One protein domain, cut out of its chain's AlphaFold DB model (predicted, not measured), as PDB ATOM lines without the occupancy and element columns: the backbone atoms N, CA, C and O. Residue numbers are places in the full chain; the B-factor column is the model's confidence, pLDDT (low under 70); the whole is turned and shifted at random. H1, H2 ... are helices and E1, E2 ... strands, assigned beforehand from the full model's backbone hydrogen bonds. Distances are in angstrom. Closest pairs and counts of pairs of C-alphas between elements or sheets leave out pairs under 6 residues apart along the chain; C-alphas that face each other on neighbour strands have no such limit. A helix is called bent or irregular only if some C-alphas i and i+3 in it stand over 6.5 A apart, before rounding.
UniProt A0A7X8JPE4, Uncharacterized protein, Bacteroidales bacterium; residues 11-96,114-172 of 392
ATOM      1  N   VAL A  11     193.152 206.120 235.348       92.88
ATOM      2  CA  VAL A  11     193.030 206.310 233.894       92.88
ATOM      3  C   VAL A  11     194.403 206.323 233.226       92.88
ATOM      4  O   VAL A  11     194.631 205.592 232.262       92.88
ATOM      5  N   PHE A  12     195.360 207.107 233.732       90.00
ATOM      6  CA  PHE A  12     196.709 207.132 233.167       90.00
ATOM      7  C   PHE A  12     197.376 205.767 233.290       90.00
ATOM      8  O   PHE A  12     198.015 205.328 232.340       90.00
ATOM      9  N   ASN A  13     197.221 205.075 234.422       89.38
ATOM     10  CA  ASN A  13     197.802 203.748 234.611       89.38
ATOM     11  C   ASN A  13     197.223 202.712 233.635       89.38
ATOM     12  O   ASN A  13     197.987 201.869 233.162       89.38
ATOM     13  N   ALA A  14     195.934 202.802 233.294       90.69
ATOM     14  CA  ALA A  14     195.303 201.962 232.276       90.69
ATOM     15  C   ALA A  14     195.811 202.288 230.858       90.69
ATOM     16  O   ALA A  14     196.168 201.397 230.091       90.69
ATOM     17  N   LEU A  15     195.929 203.574 230.511       87.94
ATOM     18  CA  LEU A  15     196.327 203.996 229.163       87.94
ATOM     19  C   LEU A  15     197.835 203.874 228.900       87.94
ATOM     20  O   LEU A  15     198.260 203.537 227.790       87.94
ATOM     21  N   ARG A  16     198.665 204.158 229.907       84.62
ATOM     22  CA  ARG A  16     200.126 204.300 229.798       84.62
ATOM     23  C   ARG A  16     200.829 203.131 229.094       84.62
ATOM     24  O   ARG A  16     201.662 203.427 228.235       84.62
ATOM     25  N   PRO A  17     200.536 201.845 229.383       80.19
ATOM     26  CA  PRO A  17     201.191 200.713 228.716       80.19
ATOM     27  C   PRO A  17     201.003 200.714 227.194       80.19
ATOM     28  O   PRO A  17     201.848 200.217 226.451       80.19
ATOM     29  N   ASN A  18     199.894 201.290 226.733       79.94
ATOM     30  CA  ASN A  18     199.484 201.292 225.341       79.94
ATOM     31  C   ASN A  18     199.920 202.553 224.586       79.94
ATOM     32  O   ASN A  18     200.188 202.476 223.388       79.94
ATOM     33  N   LEU A  19     200.074 203.701 225.255       79.94
ATOM     34  CA  LEU A  19     200.498 204.944 224.595       79.94
ATOM     35  C   LEU A  19     201.836 204.781 223.848       79.94
ATOM     36  O   LEU A  19     201.962 205.239 222.715       79.94
ATOM     37  N   GLY A  20     202.797 204.043 224.420       75.50
ATOM     38  CA  GLY A  20     204.081 203.727 223.774       75.50
ATOM     39  C   GLY A  20     203.994 202.758 222.585       75.50
ATOM     40  O   GLY A  20     204.935 202.662 221.802       75.50
ATOM     41  N   LYS A  21     202.872 202.060 222.398       77.06
ATOM     42  CA  LYS A  21     202.643 201.186 221.240       77.06
ATOM     43  C   LYS A  21     202.078 201.952 220.041       77.06
ATOM     44  O   LYS A  21     202.374 201.597 218.904       77.06
ATOM     45  N   TYR A  22     201.269 202.981 220.292       75.94
ATOM     46  CA  TYR A  22     200.496 203.664 219.246       75.94
ATOM     47  C   TYR A  22     200.987 205.074 218.928       75.94
ATOM     48  O   TYR A  22     200.719 205.574 217.839       75.94
ATOM     49  N   ALA A  23     201.705 205.723 219.847       82.12
ATOM     50  CA  ALA A  23     202.263 207.039 219.589       82.12
ATOM     51  C   ALA A  23     203.468 206.931 218.652       82.12
ATOM     52  O   ALA A  23     204.441 206.254 218.970       82.12
ATOM     53  N   ASP A  24     203.442 207.656 217.538       86.44
ATOM     54  CA  ASP A  24     204.618 207.832 216.673       86.44
ATOM     55  C   ASP A  24     205.616 208.826 217.272       86.44
ATOM     56  O   ASP A  24     206.814 208.809 216.982       86.44
ATOM     57  N   THR A  25     205.112 209.748 218.087       89.50
ATOM     58  CA  THR A  25     205.881 210.824 218.698       89.50
ATOM     59  C   THR A  25     205.267 211.166 220.045       89.50
ATOM     60  O   THR A  25     204.059 211.375 220.147       89.50
ATOM     61  N   LEU A  26     206.105 211.238 221.074       89.94
ATOM     62  CA  LEU A  26     205.769 211.843 222.355       89.94
ATOM     63  C   LEU A  26     206.175 213.316 222.310       89.94
ATOM     64  O   LEU A  26     207.265 213.642 221.842       89.94
ATOM     65  N   VAL A  27     205.316 214.200 222.811       90.56
ATOM     66  CA  VAL A  27     205.622 215.628 222.919       90.56
ATOM     67  C   VAL A  27     205.592 216.025 224.386       90.56
ATOM     68  O   VAL A  27     204.556 215.913 225.035       90.56
ATOM     69  N   LEU A  28     206.729 216.486 224.906       88.81
ATOM     70  CA  LEU A  28     206.805 217.102 226.227       88.81
ATOM     71  C   LEU A  28     206.742 218.614 226.058       88.81
ATOM     72  O   LEU A  28     207.462 219.181 225.238       88.81
ATOM     73  N   ILE A  29     205.895 219.267 226.846       87.88
ATOM     74  CA  ILE A  29     205.716 220.714 226.774       87.88
ATOM     75  C   ILE A  29     206.215 221.301 228.088       87.88
ATOM     76  O   ILE A  29     205.672 220.990 229.144       87.88
ATOM     77  N   LYS A  30     207.283 222.099 228.024       84.25
ATOM     78  CA  LYS A  30     207.966 222.689 229.184       84.25
ATOM     79  C   LYS A  30     207.984 224.198 229.025       84.25
ATOM     80  O   LYS A  30     208.741 224.732 228.218       84.25
ATOM     81  N   GLY A  31     207.136 224.902 229.771       83.56
ATOM     82  CA  GLY A  31     206.936 226.318 229.499       83.56
ATOM     83  C   GLY A  31     206.365 226.509 228.089       83.56
ATOM     84  O   GLY A  31     205.274 226.038 227.773       83.56
ATOM     85  N   ARG A  32     207.155 227.144 227.216       83.38
ATOM     86  CA  ARG A  32     206.825 227.373 225.796       83.38
ATOM     87  C   ARG A  32     207.527 226.412 224.834       83.38
ATOM     88  O   ARG A  32     207.292 226.487 223.628       83.38
ATOM     89  N   ASP A  33     208.385 225.539 225.347       87.62
ATOM     90  CA  ASP A  33     209.192 224.646 224.528       87.62
ATOM     91  C   ASP A  33     208.459 223.325 224.289       87.62
ATOM     92  O   ASP A  33     207.987 222.682 225.229       87.62
ATOM     93  N   PHE A  34     208.388 222.924 223.017       91.00
ATOM     94  CA  PHE A  34     207.811 221.659 222.568       91.00
ATOM     95  C   PHE A  34     208.946 220.710 222.180       91.00
ATOM     96  O   PHE A  34     209.582 220.874 221.138       91.00
ATOM     97  N   GLU A  35     209.205 219.722 223.029       90.75
ATOM     98  CA  GLU A  35     210.222 218.695 222.817       90.75
ATOM     99  C   GLU A  35     209.578 217.470 222.159       90.75
ATOM    100  O   GLU A  35     208.744 216.797 222.763       90.75
ATOM    101  N   TYR A  36     209.961 217.194 220.911       90.69
ATOM    102  CA  TYR A  36     209.431 216.088 220.113       90.69
ATOM    103  C   TYR A  36     210.357 214.878 220.200       90.69
ATOM    104  O   TYR A  36     211.528 214.947 219.830       90.69
ATOM    105  N   ILE A  37     209.813 213.756 220.650       88.81
ATOM    106  CA  ILE A  37     210.550 212.521 220.901       88.81
ATOM    107  C   ILE A  37     209.954 211.439 220.010       88.81
ATOM    108  O   ILE A  37     208.834 210.978 220.236       88.81
ATOM    109  N   SER A  38     210.688 211.051 218.967       88.06
ATOM    110  CA  SER A  38     210.243 210.005 218.044       88.06
ATOM    111  C   SER A  38     210.197 208.647 218.742       88.06
ATOM    112  O   SER A  38     211.131 208.267 219.449       88.06
ATOM    113  N   ASN A  39     209.116 207.904 218.521       85.19
ATOM    114  CA  ASN A  39     208.953 206.553 219.030       85.19
ATOM    115  C   ASN A  39     209.237 205.532 217.928       85.19
ATOM    116  O   ASN A  39     208.339 205.042 217.241       85.19
ATOM    117  N   THR A  40     210.514 205.228 217.737       80.75
ATOM    118  CA  THR A  40     210.958 204.297 216.693       80.75
ATOM    119  C   THR A  40     210.743 202.829 217.064       80.75
ATOM    120  O   THR A  40     210.749 201.975 216.184       80.75
ATOM    121  N   ASP A  41     210.539 202.530 218.349       77.69
ATOM    122  CA  ASP A  41     210.380 201.180 218.902       77.69
ATOM    123  C   ASP A  41     208.955 200.995 219.445       77.69
ATOM    124  O   ASP A  41     208.743 200.904 220.652       77.69
ATOM    125  N   LYS A  42     207.961 201.033 218.546       74.69
ATOM    126  CA  LYS A  42     206.517 200.965 218.849       74.69
ATOM    127  C   LYS A  42     206.113 199.635 219.503       74.69
ATOM    128  O   LYS A  42     205.513 198.762 218.876       74.69
ATOM    129  N   SER A  43     206.434 199.475 220.778       68.44
ATOM    130  CA  SER A  43     206.142 198.294 221.585       68.44
ATOM    131  C   SER A  43     205.656 198.701 222.983       68.44
ATOM    132  O   SER A  43     205.971 199.796 223.450       68.44
ATOM    133  N   PRO A  44     204.916 197.834 223.701       60.88
ATOM    134  CA  PRO A  44     204.551 198.089 225.102       60.88
ATOM    135  C   PRO A  44     205.780 198.308 226.005       60.88
ATOM    136  O   PRO A  44     205.729 199.019 227.008       60.88
ATOM    137  N   THR A  45     206.916 197.729 225.609       61.47
ATOM    138  CA  THR A  45     208.225 197.844 226.258       61.47
ATOM    139  C   THR A  45     209.118 198.914 225.627       61.47
ATOM    140  O   THR A  45     210.317 198.904 225.903       61.47
ATOM    141  N   SER A  46     208.565 199.809 224.789       63.00
ATOM    142  CA  SER A  46     209.307 200.883 224.113       63.00
ATOM    143  C   SER A  46     210.225 201.568 225.110       63.00
ATOM    144  O   SER A  46     209.777 202.210 226.065       63.00
ATOM    145  N   THR A  47     211.533 201.435 224.904       63.97
ATOM    146  CA  THR A  47     212.505 201.873 225.913       63.97
ATOM    147  C   THR A  47     212.587 203.393 226.010       63.97
ATOM    148  O   THR A  47     213.165 203.907 226.957       63.97
ATOM    149  N   THR A  48     212.022 204.137 225.057       75.50
ATOM    150  CA  THR A  48     212.069 205.604 225.083       75.50
ATOM    151  C   THR A  48     210.767 206.176 225.630       75.50
ATOM    152  O   THR A  48     210.781 206.832 226.670       75.50
ATOM    153  N   VAL A  49     209.626 205.887 224.996       80.00
ATOM    154  CA  VAL A  49     208.340 206.471 225.412       80.00
ATOM    155  C   VAL A  49     207.860 205.886 226.737       80.00
ATOM    156  O   VAL A  49     207.542 206.656 227.643       80.00
ATOM    157  N   SER A  50     207.863 204.558 226.905       76.88
ATOM    158  CA  SER A  50     207.396 203.943 228.156       76.88
ATOM    159  C   SER A  50     208.277 204.347 229.339       76.88
ATOM    160  O   SER A  50     207.756 204.626 230.414       76.88
ATOM    161  N   ASN A  51     209.596 204.472 229.148       77.81
ATOM    162  CA  ASN A  51     210.486 204.971 230.200       77.81
ATOM    163  C   ASN A  51     210.178 206.417 230.584       77.81
ATOM    164  O   ASN A  51     210.165 206.721 231.773       77.81
ATOM    165  N   ILE A  52     209.915 207.306 229.625       84.06
ATOM    166  CA  ILE A  52     209.550 208.688 229.953       84.06
ATOM    167  C   ILE A  52     208.234 208.702 230.731       84.06
ATOM    168  O   ILE A  52     208.197 209.249 231.826       84.06
ATOM    169  N   LEU A  53     207.189 208.042 230.220       81.19
ATOM    170  CA  LEU A  53     205.867 208.014 230.856       81.19
ATOM    171  C   LEU A  53     205.884 207.380 232.257       81.19
ATOM    172  O   LEU A  53     205.159 207.831 233.141       81.19
ATOM    173  N   ASN A  54     206.714 206.356 232.482       78.38
ATOM    174  CA  ASN A  54     206.868 205.708 233.790       78.38
ATOM    175  C   ASN A  54     207.612 206.578 234.814       78.38
ATOM    176  O   ASN A  54     207.484 206.339 236.012       78.38
ATOM    177  N   ASN A  55     208.381 207.569 234.355       78.38
ATOM    178  CA  ASN A  55     209.194 208.442 235.202       78.38
ATOM    179  C   ASN A  55     208.646 209.877 235.293       78.38
ATOM    180  O   ASN A  55     209.342 210.757 235.793       78.38
ATOM    181  N   ILE A  56     207.410 210.131 234.841       74.19
ATOM    182  CA  ILE A  56     206.725 211.404 235.108       74.19
ATOM    183  C   ILE A  56     206.360 211.434 236.596       74.19
ATOM    184  O   ILE A  56     205.367 210.846 237.023       74.19
ATOM    185  N   ASP A  57     207.181 212.108 237.396       67.50
ATOM    186  CA  ASP A  57     207.014 212.203 238.848       67.50
ATOM    187  C   ASP A  57     206.515 213.579 239.317       67.50
ATOM    188  O   ASP A  57     206.164 213.735 240.488       67.50
ATOM    189  N   ARG A  58     206.447 214.576 238.423       64.75
ATOM    190  CA  ARG A  58     206.003 215.949 238.718       64.75
ATOM    191  C   ARG A  58     205.271 216.581 237.545       64.75
ATOM    192  O   ARG A  58     205.576 216.294 236.389       64.75
ATOM    193  N   ASP A  59     204.386 217.518 237.868       64.25
ATOM    194  CA  ASP A  59     203.813 218.422 236.877       64.25
ATOM    195  C   ASP A  59     204.899 219.305 236.263       64.25
ATOM    196  O   ASP A  59     205.812 219.788 236.946       64.25
ATOM    197  N   ILE A  60     204.781 219.530 234.958       67.62
ATOM    198  CA  ILE A  60     205.636 220.450 234.223       67.62
ATOM    199  C   ILE A  60     204.986 221.841 234.300       67.62
ATOM    200  O   ILE A  60     203.869 222.011 233.809       67.62
ATOM    201  N   PRO A  61     205.626 222.838 234.936       67.00
ATOM    202  CA  PRO A  61     204.980 224.118 235.197       67.00
ATOM    203  C   PRO A  61     204.955 225.033 233.958       67.00
ATOM    204  O   PRO A  61     205.855 224.990 233.116       67.00
ATOM    205  N   TYR A  62     203.960 225.929 233.914       69.69
ATOM    206  CA  TYR A  62     203.812 227.025 232.935       69.69
ATOM    207  C   TYR A  62     203.679 226.605 231.466       69.69
ATOM    208  O   TYR A  62     204.085 227.330 230.559       69.69
ATOM    209  N   THR A  63     203.103 225.434 231.240       83.12
ATOM    210  CA  THR A  63     202.921 224.826 229.925       83.12
ATOM    211  C   THR A  63     201.987 225.643 229.020       83.12
ATOM    212  O   THR A  63     200.877 225.991 229.424       83.12
ATOM    213  N   ASP A  64     202.403 225.921 227.777       87.88
ATOM    214  CA  ASP A  64     201.587 226.606 226.757       87.88
ATOM    215  C   ASP A  64     200.520 225.656 226.173       87.88
ATOM    216  O   ASP A  64     200.606 225.166 225.043       87.88
ATOM    217  N   ILE A  65     199.515 225.357 227.001       90.31
ATOM    218  CA  ILE A  65     198.398 224.457 226.691       90.31
ATOM    219  C   ILE A  65     197.602 224.973 225.482       90.31
ATOM    220  O   ILE A  65     197.210 224.190 224.616       90.31
ATOM    221  N   GLY A  66     197.394 226.291 225.391       90.94
ATOM    222  CA  GLY A  66     196.671 226.907 224.276       90.94
ATOM    223  C   GLY A  66     197.345 226.651 222.926       90.94
ATOM    224  O   GLY A  66     196.682 226.251 221.966       90.94
ATOM    225  N   GLU A  67     198.669 226.816 222.847       91.62
ATOM    226  CA  GLU A  67     199.421 226.502 221.629       91.62
ATOM    227  C   GLU A  67     199.440 224.995 221.324       91.62
ATOM    228  O   GLU A  67     199.407 224.611 220.154       91.62
ATOM    229  N   ALA A  68     199.438 224.129 222.343       93.00
ATOM    230  CA  ALA A  68     199.353 222.680 222.152       93.00
ATOM    231  C   ALA A  68     198.063 222.275 221.425       93.00
ATOM    232  O   ALA A  68     198.117 221.580 220.409       93.00
ATOM    233  N   PHE A  69     196.918 222.779 221.891       94.56
ATOM    234  CA  PHE A  69     195.623 222.579 221.242       94.56
ATOM    235  C   PHE A  69     195.627 223.096 219.797       94.56
ATOM    236  O   PHE A  69     195.303 222.348 218.876       94.56
ATOM    237  N   ASN A  70     196.102 224.324 219.579       93.06
ATOM    238  CA  ASN A  70     196.220 224.926 218.247       93.06
ATOM    239  C   ASN A  70     197.091 224.092 217.281       93.06
ATOM    240  O   ASN A  70     196.791 223.987 216.092       93.06
ATOM    241  N   ARG A  71     198.173 223.473 217.771       93.31
ATOM    242  CA  ARG A  71     199.009 222.565 216.965       93.31
ATOM    243  C   ARG A  71     198.289 221.269 216.630       93.31
ATOM    244  O   ARG A  71     198.386 220.810 215.493       93.31
ATOM    245  N   ILE A  72     197.562 220.700 217.589       93.31
ATOM    246  CA  ILE A  72     196.778 219.479 217.380       93.31
ATOM    247  C   ILE A  72     195.698 219.719 216.321       93.31
ATOM    248  O   ILE A  72     195.643 218.953 215.357       93.31
ATOM    249  N   SER A  73     194.909 220.801 216.415       92.44
ATOM    250  CA  SER A  73     193.844 221.068 215.431       92.44
ATOM    251  C   SER A  73     194.371 221.280 214.017       92.44
ATOM    252  O   SER A  73     193.697 220.928 213.049       92.44
ATOM    253  N   LYS A  74     195.584 221.818 213.871       91.69
ATOM    254  CA  LYS A  74     196.243 222.022 212.572       91.69
ATOM    255  C   LYS A  74     196.955 220.783 212.039       91.69
ATOM    256  O   LYS A  74     197.359 220.779 210.878       91.69
ATOM    257  N   SER A  75     197.109 219.746 212.854       86.75
ATOM    258  CA  SER A  75     197.719 218.491 212.428       86.75
ATOM    259  C   SER A  75     196.744 217.625 211.615       86.75
ATOM    260  O   SER A  75     195.523 217.813 211.653       86.75
ATOM    261  N   ASN A  76     197.308 216.657 210.891       82.62
ATOM    262  CA  ASN A  76     196.576 215.584 210.207       82.62
ATOM    263  C   ASN A  76     196.767 214.239 210.932       82.62
ATOM    264  O   ASN A  76     196.756 213.182 210.304       82.62
ATOM    265  N   SER A  77     197.016 214.278 212.243       88.00
ATOM    266  CA  SER A  77     197.329 213.105 213.058       88.00
ATOM    267  C   SER A  77     196.348 212.984 214.214       88.00
ATOM    268  O   SER A  77     195.869 213.985 214.740       88.00
ATOM    269  N   GLN A  78     196.075 211.749 214.632       92.19
ATOM    270  CA  GLN A  78     195.375 211.501 215.890       92.19
ATOM    271  C   GLN A  78     196.289 211.903 217.056       92.19
ATOM    272  O   GLN A  78     197.506 211.723 216.974       92.19
ATOM    273  N   ALA A  79     195.721 212.435 218.135       93.19
ATOM    274  CA  ALA A  79     196.493 212.905 219.281       93.19
ATOM    275  C   ALA A  79     195.797 212.584 220.603       93.19
ATOM    276  O   ALA A  79     194.573 212.654 220.702       93.19
ATOM    277  N   VAL A  80     196.596 212.289 221.627       93.00
ATOM    278  CA  VAL A  80     196.154 212.229 223.024       93.00
ATOM    279  C   VAL A  80     196.855 213.352 223.770       93.00
ATOM    280  O   VAL A  80     198.083 213.431 223.756       93.00
ATOM    281  N   PHE A  81     196.084 214.222 224.412       93.50
ATOM    282  CA  PHE A  81     196.592 215.344 225.188       93.50
ATOM    283  C   PHE A  81     196.107 215.242 226.632       93.50
ATOM    284  O   PHE A  81     194.908 215.136 226.876       93.50
ATOM    285  N   ILE A  82     197.045 215.247 227.581       91.62
ATOM    286  CA  ILE A  82     196.778 215.026 229.006       91.62
ATOM    287  C   ILE A  82     197.152 216.294 229.768       91.62
ATOM    288  O   ILE A  82     198.277 216.777 229.647       91.62
ATOM    289  N   THR A  83     196.218 216.843 230.539       90.88
ATOM    290  CA  THR A  83     196.408 218.106 231.265       90.88
ATOM    291  C   THR A  83     195.414 218.222 232.423       90.88
ATOM    292  O   THR A  83     194.406 217.526 232.453       90.88
ATOM    293  N   ASP A  84     195.671 219.105 233.383       88.75
ATOM    294  CA  ASP A  84     194.680 219.557 234.369       88.75
ATOM    295  C   ASP A  84     193.920 220.821 233.907       88.75
ATOM    296  O   ASP A  84     193.097 221.352 234.648       88.75
ATOM    297  N   CYS A  85     194.189 221.291 232.678       91.62
ATOM    298  CA  CYS A  85     193.604 222.464 232.022       91.62
ATOM    299  C   CYS A  85     193.846 223.816 232.718       91.62
ATOM    300  O   CYS A  85     193.321 224.832 232.241       91.62
ATOM    301  N   GLU A  86     194.657 223.867 233.782       88.44
ATOM    302  CA  GLU A  86     195.042 225.118 234.439       88.44
ATOM    303  C   GLU A  86     196.067 225.854 233.564       88.44
ATOM    304  O   GLU A  86     197.249 225.517 233.503       88.44
ATOM    305  N   TYR A  87     195.594 226.870 232.843       88.38
ATOM    306  CA  TYR A  87     196.389 227.590 231.852       88.38
ATOM    307  C   TYR A  87     196.622 229.043 232.271       88.38
ATOM    308  O   TYR A  87     195.682 229.791 232.555       88.38
ATOM    309  N   TYR A  88     197.890 229.453 232.255       86.25
ATOM    310  CA  TYR A  88     198.308 230.847 232.371       86.25
ATOM    311  C   TYR A  88     198.781 231.318 231.001       86.25
ATOM    312  O   TYR A  88     199.651 230.693 230.398       86.25
ATOM    313  N   ASP A  89     198.212 232.418 230.511       85.06
ATOM    314  CA  ASP A  89     198.620 232.981 229.226       85.06
ATOM    315  C   ASP A  89     200.020 233.621 229.283       85.06
ATOM    316  O   ASP A  89     200.723 233.604 230.298       85.06
ATOM    317  N   ARG A  90     200.445 234.212 228.161       79.44
ATOM    318  CA  ARG A  90     201.777 234.823 228.028       79.44
ATOM    319  C   ARG A  90     202.036 235.972 228.999       79.44
ATOM    320  O   ARG A  90     203.209 236.251 229.254       79.44
ATOM    321  N   ASP A  91     200.981 236.574 229.537       84.62
ATOM    322  CA  ASP A  91     201.023 237.665 230.508       84.62
ATOM    323  C   ASP A  91     200.822 237.153 231.950       84.62
ATOM    324  O   ASP A  91     200.588 237.936 232.872       84.62
ATOM    325  N   ASN A  92     200.947 235.834 232.166       83.12
ATOM    326  CA  ASN A  92     200.711 235.127 233.428       83.12
ATOM    327  C   ASN A  92     199.286 235.295 233.971       83.12
ATOM    328  O   ASN A  92     199.057 235.204 235.181       83.12
ATOM    329  N   LYS A  93     198.306 235.533 233.097       88.19
ATOM    330  CA  LYS A  93     196.907 235.629 233.498       88.19
ATOM    331  C   LYS A  93     196.252 234.256 233.432       88.19
ATOM    332  O   LYS A  93     196.259 233.600 232.390       88.19
ATOM    333  N   LEU A  94     195.634 233.864 234.543       89.25
ATOM    334  CA  LEU A  94     194.868 232.626 234.671       89.25
ATOM    335  C   LEU A  94     193.652 232.617 233.731       89.25
ATOM    336  O   LEU A  94     192.872 233.572 233.704       89.25
ATOM    337  N   GLN A  95     193.475 231.519 232.996       92.81
ATOM    338  CA  GLN A  95     192.460 231.363 231.949       92.81
ATOM    339  C   GLN A  95     191.294 230.444 232.332       92.81
ATOM    340  O   GLN A  95     190.493 230.094 231.474       92.81
ATOM    341  N   ASP A  96     191.125 230.118 233.613       93.69
ATOM    342  CA  ASP A  96     190.071 229.228 234.136       93.69
ATOM    343  C   ASP A  96     188.639 229.585 233.707       93.69
ATOM    344  O   ASP A  96     187.752 228.739 233.715       93.69
ATOM    345  N   SER A 114     186.163 213.592 215.585       95.75
ATOM    346  CA  SER A 114     185.642 213.509 216.954       95.75
ATOM    347  C   SER A 114     186.716 213.851 217.987       95.75
ATOM    348  O   SER A 114     187.914 213.655 217.758       95.75
ATOM    349  N   ILE A 115     186.276 214.339 219.145       97.44
ATOM    350  CA  ILE A 115     187.111 214.526 220.332       97.44
ATOM    351  C   ILE A 115     186.469 213.743 221.471       97.44
ATOM    352  O   ILE A 115     185.336 214.032 221.844       97.44
ATOM    353  N   TYR A 116     187.178 212.768 222.027       97.06
ATOM    354  CA  TYR A 116     186.762 212.128 223.276       97.06
ATOM    355  C   TYR A 116     187.456 212.832 224.437       97.06
ATOM    356  O   TYR A 116     188.630 213.187 224.337       97.06
ATOM    357  N   ILE A 117     186.728 213.065 225.520       97.75
ATOM    358  CA  ILE A 117     187.210 213.752 226.712       97.75
ATOM    359  C   ILE A 117     186.951 212.834 227.895       97.75
ATOM    360  O   ILE A 117     185.797 212.532 228.200       97.75
ATOM    361  N   ILE A 118     188.026 212.382 228.534       97.50
ATOM    362  CA  ILE A 118     187.950 211.659 229.800       97.50
ATOM    363  C   ILE A 118     188.221 212.655 230.917       97.50
ATOM    364  O   ILE A 118     189.248 213.341 230.875       97.50
ATOM    365  N   THR A 119     187.346 212.699 231.917       97.06
ATOM    366  CA  THR A 119     187.561 213.474 233.142       97.06
ATOM    367  C   THR A 119     187.778 212.525 234.313       97.06
ATOM    368  O   THR A 119     186.924 211.701 234.631       97.06
ATOM    369  N   GLU A 120     188.919 212.662 234.981       95.75
ATOM    370  CA  GLU A 120     189.271 211.921 236.191       95.75
ATOM    371  C   GLU A 120     189.401 212.894 237.382       95.75
ATOM    372  O   GLU A 120     190.332 213.710 237.402       95.75
ATOM    373  N   PRO A 121     188.499 212.844 238.378       94.44
ATOM    374  CA  PRO A 121     188.568 213.706 239.550       94.44
ATOM    375  C   PRO A 121     189.749 213.344 240.460       94.44
ATOM    376  O   PRO A 121     190.066 212.176 240.677       94.44
ATOM    377  N   TYR A 122     190.384 214.356 241.054       92.44
ATOM    378  CA  TYR A 122     191.437 214.179 242.054       92.44
ATOM    379  C   TYR A 122     191.494 215.333 243.066       92.44
ATOM    380  O   TYR A 122     190.995 216.437 242.841       92.44
ATOM    381  N   ASP A 123     192.149 215.074 244.197       91.75
ATOM    382  CA  ASP A 123     192.360 216.052 245.264       91.75
ATOM    383  C   ASP A 123     193.760 216.671 245.164       91.75
ATOM    384  O   ASP A 123     194.766 215.970 245.319       91.75
ATOM    385  N   GLU A 124     193.840 217.990 244.960       88.25
ATOM    386  CA  GLU A 124     195.103 218.734 244.939       88.25
ATOM    387  C   GLU A 124     195.339 219.481 246.268       88.25
ATOM    388  O   GLU A 124     194.630 220.443 246.585       88.25
ATOM    389  N   PRO A 125     196.347 219.093 247.072       88.38
ATOM    390  CA  PRO A 125     196.741 219.856 248.247       88.38
ATOM    391  C   PRO A 125     197.598 221.076 247.861       88.38
ATOM    392  O   PRO A 125     198.759 220.942 247.474       88.38
ATOM    393  N   CYS A 126     197.076 222.288 248.072       86.56
ATOM    394  CA  CYS A 126     197.785 223.546 247.832       86.56
ATOM    395  C   CYS A 126     197.646 224.507 249.026       86.56
ATOM    396  O   CYS A 126     196.548 224.801 249.496       86.56
ATOM    397  N   LYS A 127     198.783 224.995 249.549       87.38
ATOM    398  CA  LYS A 127     198.864 225.967 250.667       87.38
ATOM    399  C   LYS A 127     197.977 225.614 251.882       87.38
ATOM    400  O   LYS A 127     197.356 226.488 252.479       87.38
ATOM    401  N   GLY A 128     197.924 224.331 252.251       87.75
ATOM    402  CA  GLY A 128     197.151 223.844 253.404       87.75
ATOM    403  C   GLY A 128     195.647 223.673 253.157       87.75
ATOM    404  O   GLY A 128     194.917 223.370 254.096       87.75
ATOM    405  N   LYS A 129     195.181 223.847 251.915       90.62
ATOM    406  CA  LYS A 129     193.811 223.555 251.474       90.62
ATOM    407  C   LYS A 129     193.818 222.411 250.462       90.62
ATOM    408  O   LYS A 129     194.815 222.209 249.774       90.62
ATOM    409  N   ILE A 130     192.711 221.678 250.384       92.19
ATOM    410  CA  ILE A 130     192.485 220.644 249.368       92.19
ATOM    411  C   ILE A 130     191.518 221.219 248.337       92.19
ATOM    412  O   ILE A 130     190.434 221.671 248.708       92.19
ATOM    413  N   TYR A 131     191.923 221.200 247.072       92.50
ATOM    414  CA  TYR A 131     191.129 221.626 245.927       92.50
ATOM    415  C   TYR A 131     190.642 220.394 245.164       92.50
ATOM    416  O   TYR A 131     191.424 219.488 244.886       92.50
ATOM    417  N   LYS A 132     189.350 220.354 244.836       94.12
ATOM    418  CA  LYS A 132     188.754 219.321 243.982       94.12
ATOM    419  C   LYS A 132     189.014 219.678 242.523       94.12
ATOM    420  O   LYS A 132     188.448 220.656 242.027       94.12
ATOM    421  N   LYS A 133     189.898 218.923 241.873       92.69
ATOM    422  CA  LYS A 133     190.336 219.140 240.493       92.69
ATOM    423  C   LYS A 133     190.012 217.952 239.606       92.69
ATOM    424  O   LYS A 133     189.602 216.901 240.086       92.69
ATOM    425  N   ASN A 134     190.203 218.159 238.312       93.06
ATOM    426  CA  ASN A 134     190.021 217.153 237.286       93.06
ATOM    427  C   ASN A 134     191.289 217.047 236.448       93.06
ATOM    428  O   ASN A 134     191.914 218.054 236.113       93.06
ATOM    429  N   ARG A 135     191.666 215.818 236.111       93.12
ATOM    430  CA  ARG A 135     192.621 215.528 235.050       93.12
ATOM    431  C   ARG A 135     191.840 215.191 233.793       93.12
ATOM    432  O   ARG A 135     190.920 214.378 233.829       93.12
ATOM    433  N   PHE A 136     192.234 215.810 232.696       95.62
ATOM    434  CA  PHE A 136     191.592 215.677 231.406       95.62
ATOM    435  C   PHE A 136     192.487 214.915 230.443       95.62
ATOM    436  O   PHE A 136     193.687 215.179 230.340       95.62
ATOM    437  N   TYR A 137     191.868 214.010 229.696       95.25
ATOM    438  CA  TYR A 137     192.475 213.328 228.565       95.25
ATOM    439  C   TYR A 137     191.640 213.676 227.346       95.25
ATOM    440  O   TYR A 137     190.483 213.273 227.254       95.25
ATOM    441  N   PHE A 138     192.216 214.437 226.425       96.88
ATOM    442  CA  PHE A 138     191.593 214.782 225.155       96.88
ATOM    443  C   PHE A 138     192.140 213.867 224.071       96.88
ATOM    444  O   PHE A 138     193.345 213.835 223.826       96.88
ATOM    445  N   ILE A 139     191.251 213.145 223.405       95.75
ATOM    446  CA  ILE A 139     191.572 212.223 222.326       95.75
ATOM    447  C   ILE A 139     191.010 212.808 221.039       95.75
ATOM    448  O   ILE A 139     189.812 212.723 220.772       95.75
ATOM    449  N   PHE A 140     191.886 213.385 220.229       96.31
ATOM    450  CA  PHE A 140     191.572 213.897 218.904       96.31
ATOM    451  C   PHE A 140     191.696 212.757 217.897       96.31
ATOM    452  O   PHE A 140     192.783 212.205 217.710       96.31
ATOM    453  N   THR A 141     190.586 212.385 217.262       95.00
ATOM    454  CA  THR A 141     190.509 211.201 216.397       95.00
ATOM    455  C   THR A 141     189.593 211.420 215.197       95.00
ATOM    456  O   THR A 141     188.707 212.271 215.232       95.00
ATOM    457  N   ASP A 142     189.768 210.607 214.161       93.38
ATOM    458  CA  ASP A 142     188.774 210.408 213.108       93.38
ATOM    459  C   ASP A 142     188.185 209.000 213.256       93.38
ATOM    460  O   ASP A 142     188.853 208.006 212.976       93.38
ATOM    461  N   ASP A 143     186.930 208.912 213.703       90.69
ATOM    462  CA  ASP A 143     186.251 207.627 213.931       90.69
ATOM    463  C   ASP A 143     185.970 206.851 212.634       90.69
ATOM    464  O   ASP A 143     185.563 205.693 212.691       90.69
ATOM    465  N   LYS A 144     186.178 207.464 211.461       87.38
ATOM    466  CA  LYS A 144     186.024 206.808 210.155       87.38
ATOM    467  C   LYS A 144     187.250 205.980 209.767       87.38
ATOM    468  O   LYS A 144     187.205 205.247 208.779       87.38
ATOM    469  N   LEU A 145     188.355 206.097 210.507       89.44
ATOM    470  CA  LEU A 145     189.536 205.262 210.303       89.44
ATOM    471  C   LEU A 145     189.221 203.798 210.635       89.44
ATOM    472  O   LEU A 145     188.405 203.504 211.499       89.44
ATOM    473  N   GLN A 146     189.920 202.859 209.990       84.88
ATOM    474  CA  GLN A 146     189.745 201.422 210.253       84.88
ATOM    475  C   GLN A 146     190.083 201.038 211.707       84.88
ATOM    476  O   GLN A 146     189.520 200.090 212.247       84.88
ATOM    477  N   ALA A 147     191.019 201.761 212.326       82.56
ATOM    478  CA  ALA A 147     191.453 201.559 213.703       82.56
ATOM    479  C   ALA A 147     191.665 202.926 214.384       82.56
ATOM    480  O   ALA A 147     192.805 203.396 214.478       82.56
ATOM    481  N   PRO A 148     190.584 203.608 214.801       89.12
ATOM    482  CA  PRO A 148     190.691 204.894 215.471       89.12
ATOM    483  C   PRO A 148     191.212 204.696 216.899       89.12
ATOM    484  O   PRO A 148     190.869 203.721 217.574       89.12
ATOM    485  N   ILE A 149     192.034 205.627 217.389       88.19
ATOM    486  CA  ILE A 149     192.636 205.529 218.728       88.19
ATOM    487  C   ILE A 149     191.575 205.581 219.841       88.19
ATOM    488  O   ILE A 149     191.786 205.019 220.915       88.19
ATOM    489  N   SER A 150     190.409 206.180 219.571       88.38
ATOM    490  CA  SER A 150     189.248 206.182 220.470       88.38
ATOM    491  C   SER A 150     188.756 204.778 220.803       88.38
ATOM    492  O   SER A 150     188.475 204.502 221.965       88.38
ATOM    493  N   GLY A 151     188.694 203.871 219.823       88.50
ATOM    494  CA  GLY A 151     188.229 202.500 220.047       88.50
ATOM    495  C   GLY A 151     189.117 201.743 221.034       88.50
ATOM    496  O   GLY A 151     188.618 201.027 221.898       88.50
ATOM    497  N   LEU A 152     190.431 201.959 220.947       83.69
ATOM    498  CA  LEU A 152     191.379 201.389 221.894       83.69
ATOM    499  C   LEU A 152     191.237 202.007 223.282       83.69
ATOM    500  O   LEU A 152     191.141 201.284 224.266       83.69
ATOM    501  N   ILE A 153     191.227 203.337 223.359       87.19
ATOM    502  CA  ILE A 153     191.153 204.048 224.636       87.19
ATOM    503  C   ILE A 153     189.883 203.651 225.387       87.19
ATOM    504  O   ILE A 153     189.977 203.286 226.552       87.19
ATOM    505  N   ASN A 154     188.733 203.614 224.707       89.69
ATOM    506  CA  ASN A 154     187.467 203.198 225.305       89.69
ATOM    507  C   ASN A 154     187.543 201.779 225.887       89.69
ATOM    508  O   ASN A 154     187.072 201.562 226.996       89.69
ATOM    509  N   ALA A 155     188.170 200.830 225.179       90.19
ATOM    510  CA  ALA A 155     188.318 199.459 225.669       90.19
ATOM    511  C   ALA A 155     189.177 199.370 226.944       90.19
ATOM    512  O   ALA A 155     188.878 198.568 227.821       90.19
ATOM    513  N   GLU A 156     190.218 200.195 227.061       90.88
ATOM    514  CA  GLU A 156     191.130 200.193 228.214       90.88
ATOM    515  C   GLU A 156     190.533 200.860 229.465       90.88
ATOM    516  O   GLU A 156     190.955 200.558 230.579       90.88
ATOM    517  N   ILE A 157     189.567 201.773 229.306       94.44
ATOM    518  CA  ILE A 157     188.992 202.541 230.427       94.44
ATOM    519  C   ILE A 157     187.547 202.168 230.771       94.44
ATOM    520  O   ILE A 157     187.004 202.735 231.716       94.44
ATOM    521  N   GLN A 158     186.912 201.248 230.034       95.31
ATOM    522  CA  GLN A 158     185.484 200.942 230.197       95.31
ATOM    523  C   GLN A 158     185.127 200.572 231.644       95.31
ATOM    524  O   GLN A 158     184.199 201.147 232.206       95.31
ATOM    525  N   ASP A 159     185.919 199.705 232.282       96.69
ATOM    526  CA  ASP A 159     185.700 199.304 233.678       96.69
ATOM    527  C   ASP A 159     185.783 200.501 234.647       96.69
ATOM    528  O   ASP A 159     185.042 200.579 235.630       96.69
ATOM    529  N   LEU A 160     186.659 201.474 234.364       97.00
ATOM    530  CA  LEU A 160     186.808 202.684 235.177       97.00
ATOM    531  C   LEU A 160     185.595 203.606 235.024       97.00
ATOM    532  O   LEU A 160     185.134 204.166 236.019       97.00
ATOM    533  N   VAL A 161     185.062 203.733 233.807       96.38
ATOM    534  CA  VAL A 161     183.822 204.479 233.537       96.38
ATOM    535  C   VAL A 161     182.643 203.822 234.250       96.38
ATOM    536  O   VAL A 161     181.922 204.493 234.987       96.38
ATOM    537  N   ASP A 162     182.490 202.505 234.112       96.50
ATOM    538  CA  ASP A 162     181.384 201.747 234.707       96.50
ATOM    539  C   ASP A 162     181.420 201.782 236.245       96.50
ATOM    540  O   ASP A 162     180.378 201.808 236.903       96.50
ATOM    541  N   SER A 163     182.620 201.837 236.833       96.25
ATOM    542  CA  SER A 163     182.821 202.009 238.278       96.25
ATOM    543  C   SER A 163     182.665 203.454 238.782       96.25
ATOM    544  O   SER A 163     182.693 203.682 239.993       96.25
ATOM    545  N   GLY A 164     182.497 204.432 237.883       95.25
ATOM    546  CA  GLY A 164     182.380 205.852 238.219       95.25
ATOM    547  C   GLY A 164     183.687 206.516 238.669       95.25
ATOM    548  O   GLY A 164     183.640 207.563 239.313       95.25
ATOM    549  N   ILE A 165     184.846 205.927 238.352       95.38
ATOM    550  CA  ILE A 165     186.169 206.516 238.638       95.38
ATOM    551  C   ILE A 165     186.455 207.693 237.703       95.38
ATOM    552  O   ILE A 165     187.097 208.661 238.102       95.38
ATOM    553  N   CYS A 166     185.971 207.629 236.464       96.38
ATOM    554  CA  CYS A 166     186.086 208.702 235.485       96.38
ATOM    555  C   CYS A 166     184.804 208.819 234.659       96.38
ATOM    556  O   CYS A 166     183.968 207.914 234.659       96.38
ATOM    557  N   THR A 167     184.652 209.930 233.946       96.62
ATOM    558  CA  THR A 167     183.595 210.107 232.945       96.62
ATOM    559  C   THR A 167     184.201 210.124 231.549       96.62
ATOM    560  O   THR A 167     185.345 210.535 231.368       96.62
ATOM    561  N   LEU A 168     183.430 209.676 230.558       96.25
ATOM    562  CA  LEU A 168     183.789 209.733 229.145       96.25
ATOM    563  C   LEU A 168     182.711 210.508 228.392       96.25
ATOM    564  O   LEU A 168     181.538 210.141 228.417       96.25
ATOM    565  N   PHE A 169     183.125 211.551 227.684       96.38
ATOM    566  CA  PHE A 169     182.261 212.337 226.817       96.38
ATOM    567  C   PHE A 169     182.813 212.362 225.400       96.38
ATOM    568  O   PHE A 169     184.005 212.588 225.191       96.38
ATOM    569  N   LYS A 170     181.940 212.170 224.411       96.00
ATOM    570  CA  LYS A 170     182.278 212.330 223.000       96.00
ATOM    571  C   LYS A 170     181.730 213.653 222.485       96.00
ATOM    572  O   LYS A 170     180.549 213.946 222.639       96.00
ATOM    573  N   MET A 171     182.589 214.414 221.821       96.31
ATOM    574  CA  MET A 171     182.235 215.594 221.048       96.31
ATOM    575  C   MET A 171     182.383 215.284 219.555       96.31
ATOM    576  O   MET A 171     183.476 214.988 219.070       96.31
ATOM    577  N   THR A 172     181.276 215.322 218.824       94.75
ATOM    578  CA  THR A 172     181.165 214.985 217.407       94.75
ATOM    579  C   THR A 172     179.932 215.647 216.787       94.75
ATOM    580  O   THR A 172     178.995 216.061 217.467       94.75
TER     581      THR A 172
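Overview. This is residues 11 to 96 and 114 to 172 of the 392 residues of an uncharacterized protein of Bacteroidales bacterium (UniProt A0A7X8JPE4). A twisted sheet of four strands has helix H4 packed on one face and H3 on the other face, by the edge strand E3; the long hairpin of E4 and E5 runs on past the short strands E3 and E6. H4, H1 and H2 lie side by side in a row that leads away from this sheet to a separate small hairpin, E1 and E2. The printed part has 145 residues, with four named helices and six named strands in the order H1 E1 E2 H2 H3 E3 E4 E5 H4 E6. The large sheet has the order E3 E5 E4 E6, all antiparallel, and the class is mixed, helices and strands. The whole is compact, with a radius of gyration of the C-alphas of 15.6 A and spans of 45 by 36 by 32 A.

Along the chain. H1, residues 11 to 22, begins at C-alpha 11 (193.030, 206.310, 233.894) and is 16.7 A long; it is only just irregular, with C-alphas 14 and 17 7.0 A apart. E1, residues 25 to 30, and E2, residues 33 to 38, precede H2, residues 49 to 54, and H3, residues 65 to 74. E3 is residues 79 to 83. E4, residues 114 to 126, is 34.7 A long and bends by 61 degrees at residue 123; E5, residues 129 to 141, is 37.3 A long. H4, residues 149 to 162, is 19.9 A long and irregular, with C-alphas 156 and 159 7.8 A apart. E6, residues 167 to 171, ends at C-alpha 171 (182.235, 215.594, 221.048).

Arrangement. In the large sheet, N 81 and O 138 of E3 and E5 are 2.8 A apart, N 118 and O 137 of E4 and E5 2.9 A, and N 117 and O 169 of E4 and E6 2.8 A, within hydrogen-bond range. E5, H4 and E6 form a split strand-helix-strand unit, two strands running the same way with E4 between them, and its crossover is right-handed. H4 is on the sheet at a height of 9.5 A, slantwise at 45 degrees to E4 on the local plane. H3 is on the opposite face at a height of 10.1 A, over E3 and along it at 11 degrees on the local plane. H1 only grazes the sheet, with residues 11 to 19. Its residues 11 to 15 touch H4, closest at the C-alphas of Ala 14 and Glu 156, 6.1 A, at a shallow tilt of 18 degrees, opposite ways. Its residues 16 to 20 touch H2, closest at the C-alphas of Gly 20 and Val 49, 5.3 A, at a shallow tilt of 16 degrees, opposite ways. The closest C-alphas of E1 and H2 are those of Leu 26 and Val 49, 6.7 A apart. In the hairpin of E1 and E2, N 28 and O 35 are 3.0 A apart, within hydrogen-bond range; E1 and E3 are apart. Every O i to N i+4 pair is within hydrogen-bond range in H2 and H3, against 4 of 8 in H1 and 8 of 10 in H4.

Size, cuts and confidence. The two C-alphas farthest apart, of Gly 128 and Gln 146, are 49.2 A apart. Residues 97 to 113 are not printed, and C-alphas 96 and 114 are 23.7 A apart across the cut. Of the links printed whole, none is long; residues 84 to 96 hold no named element. The mean pLDDT of the printed part is 87.4, and residues 43 to 47 and 57 to 62 are under 70.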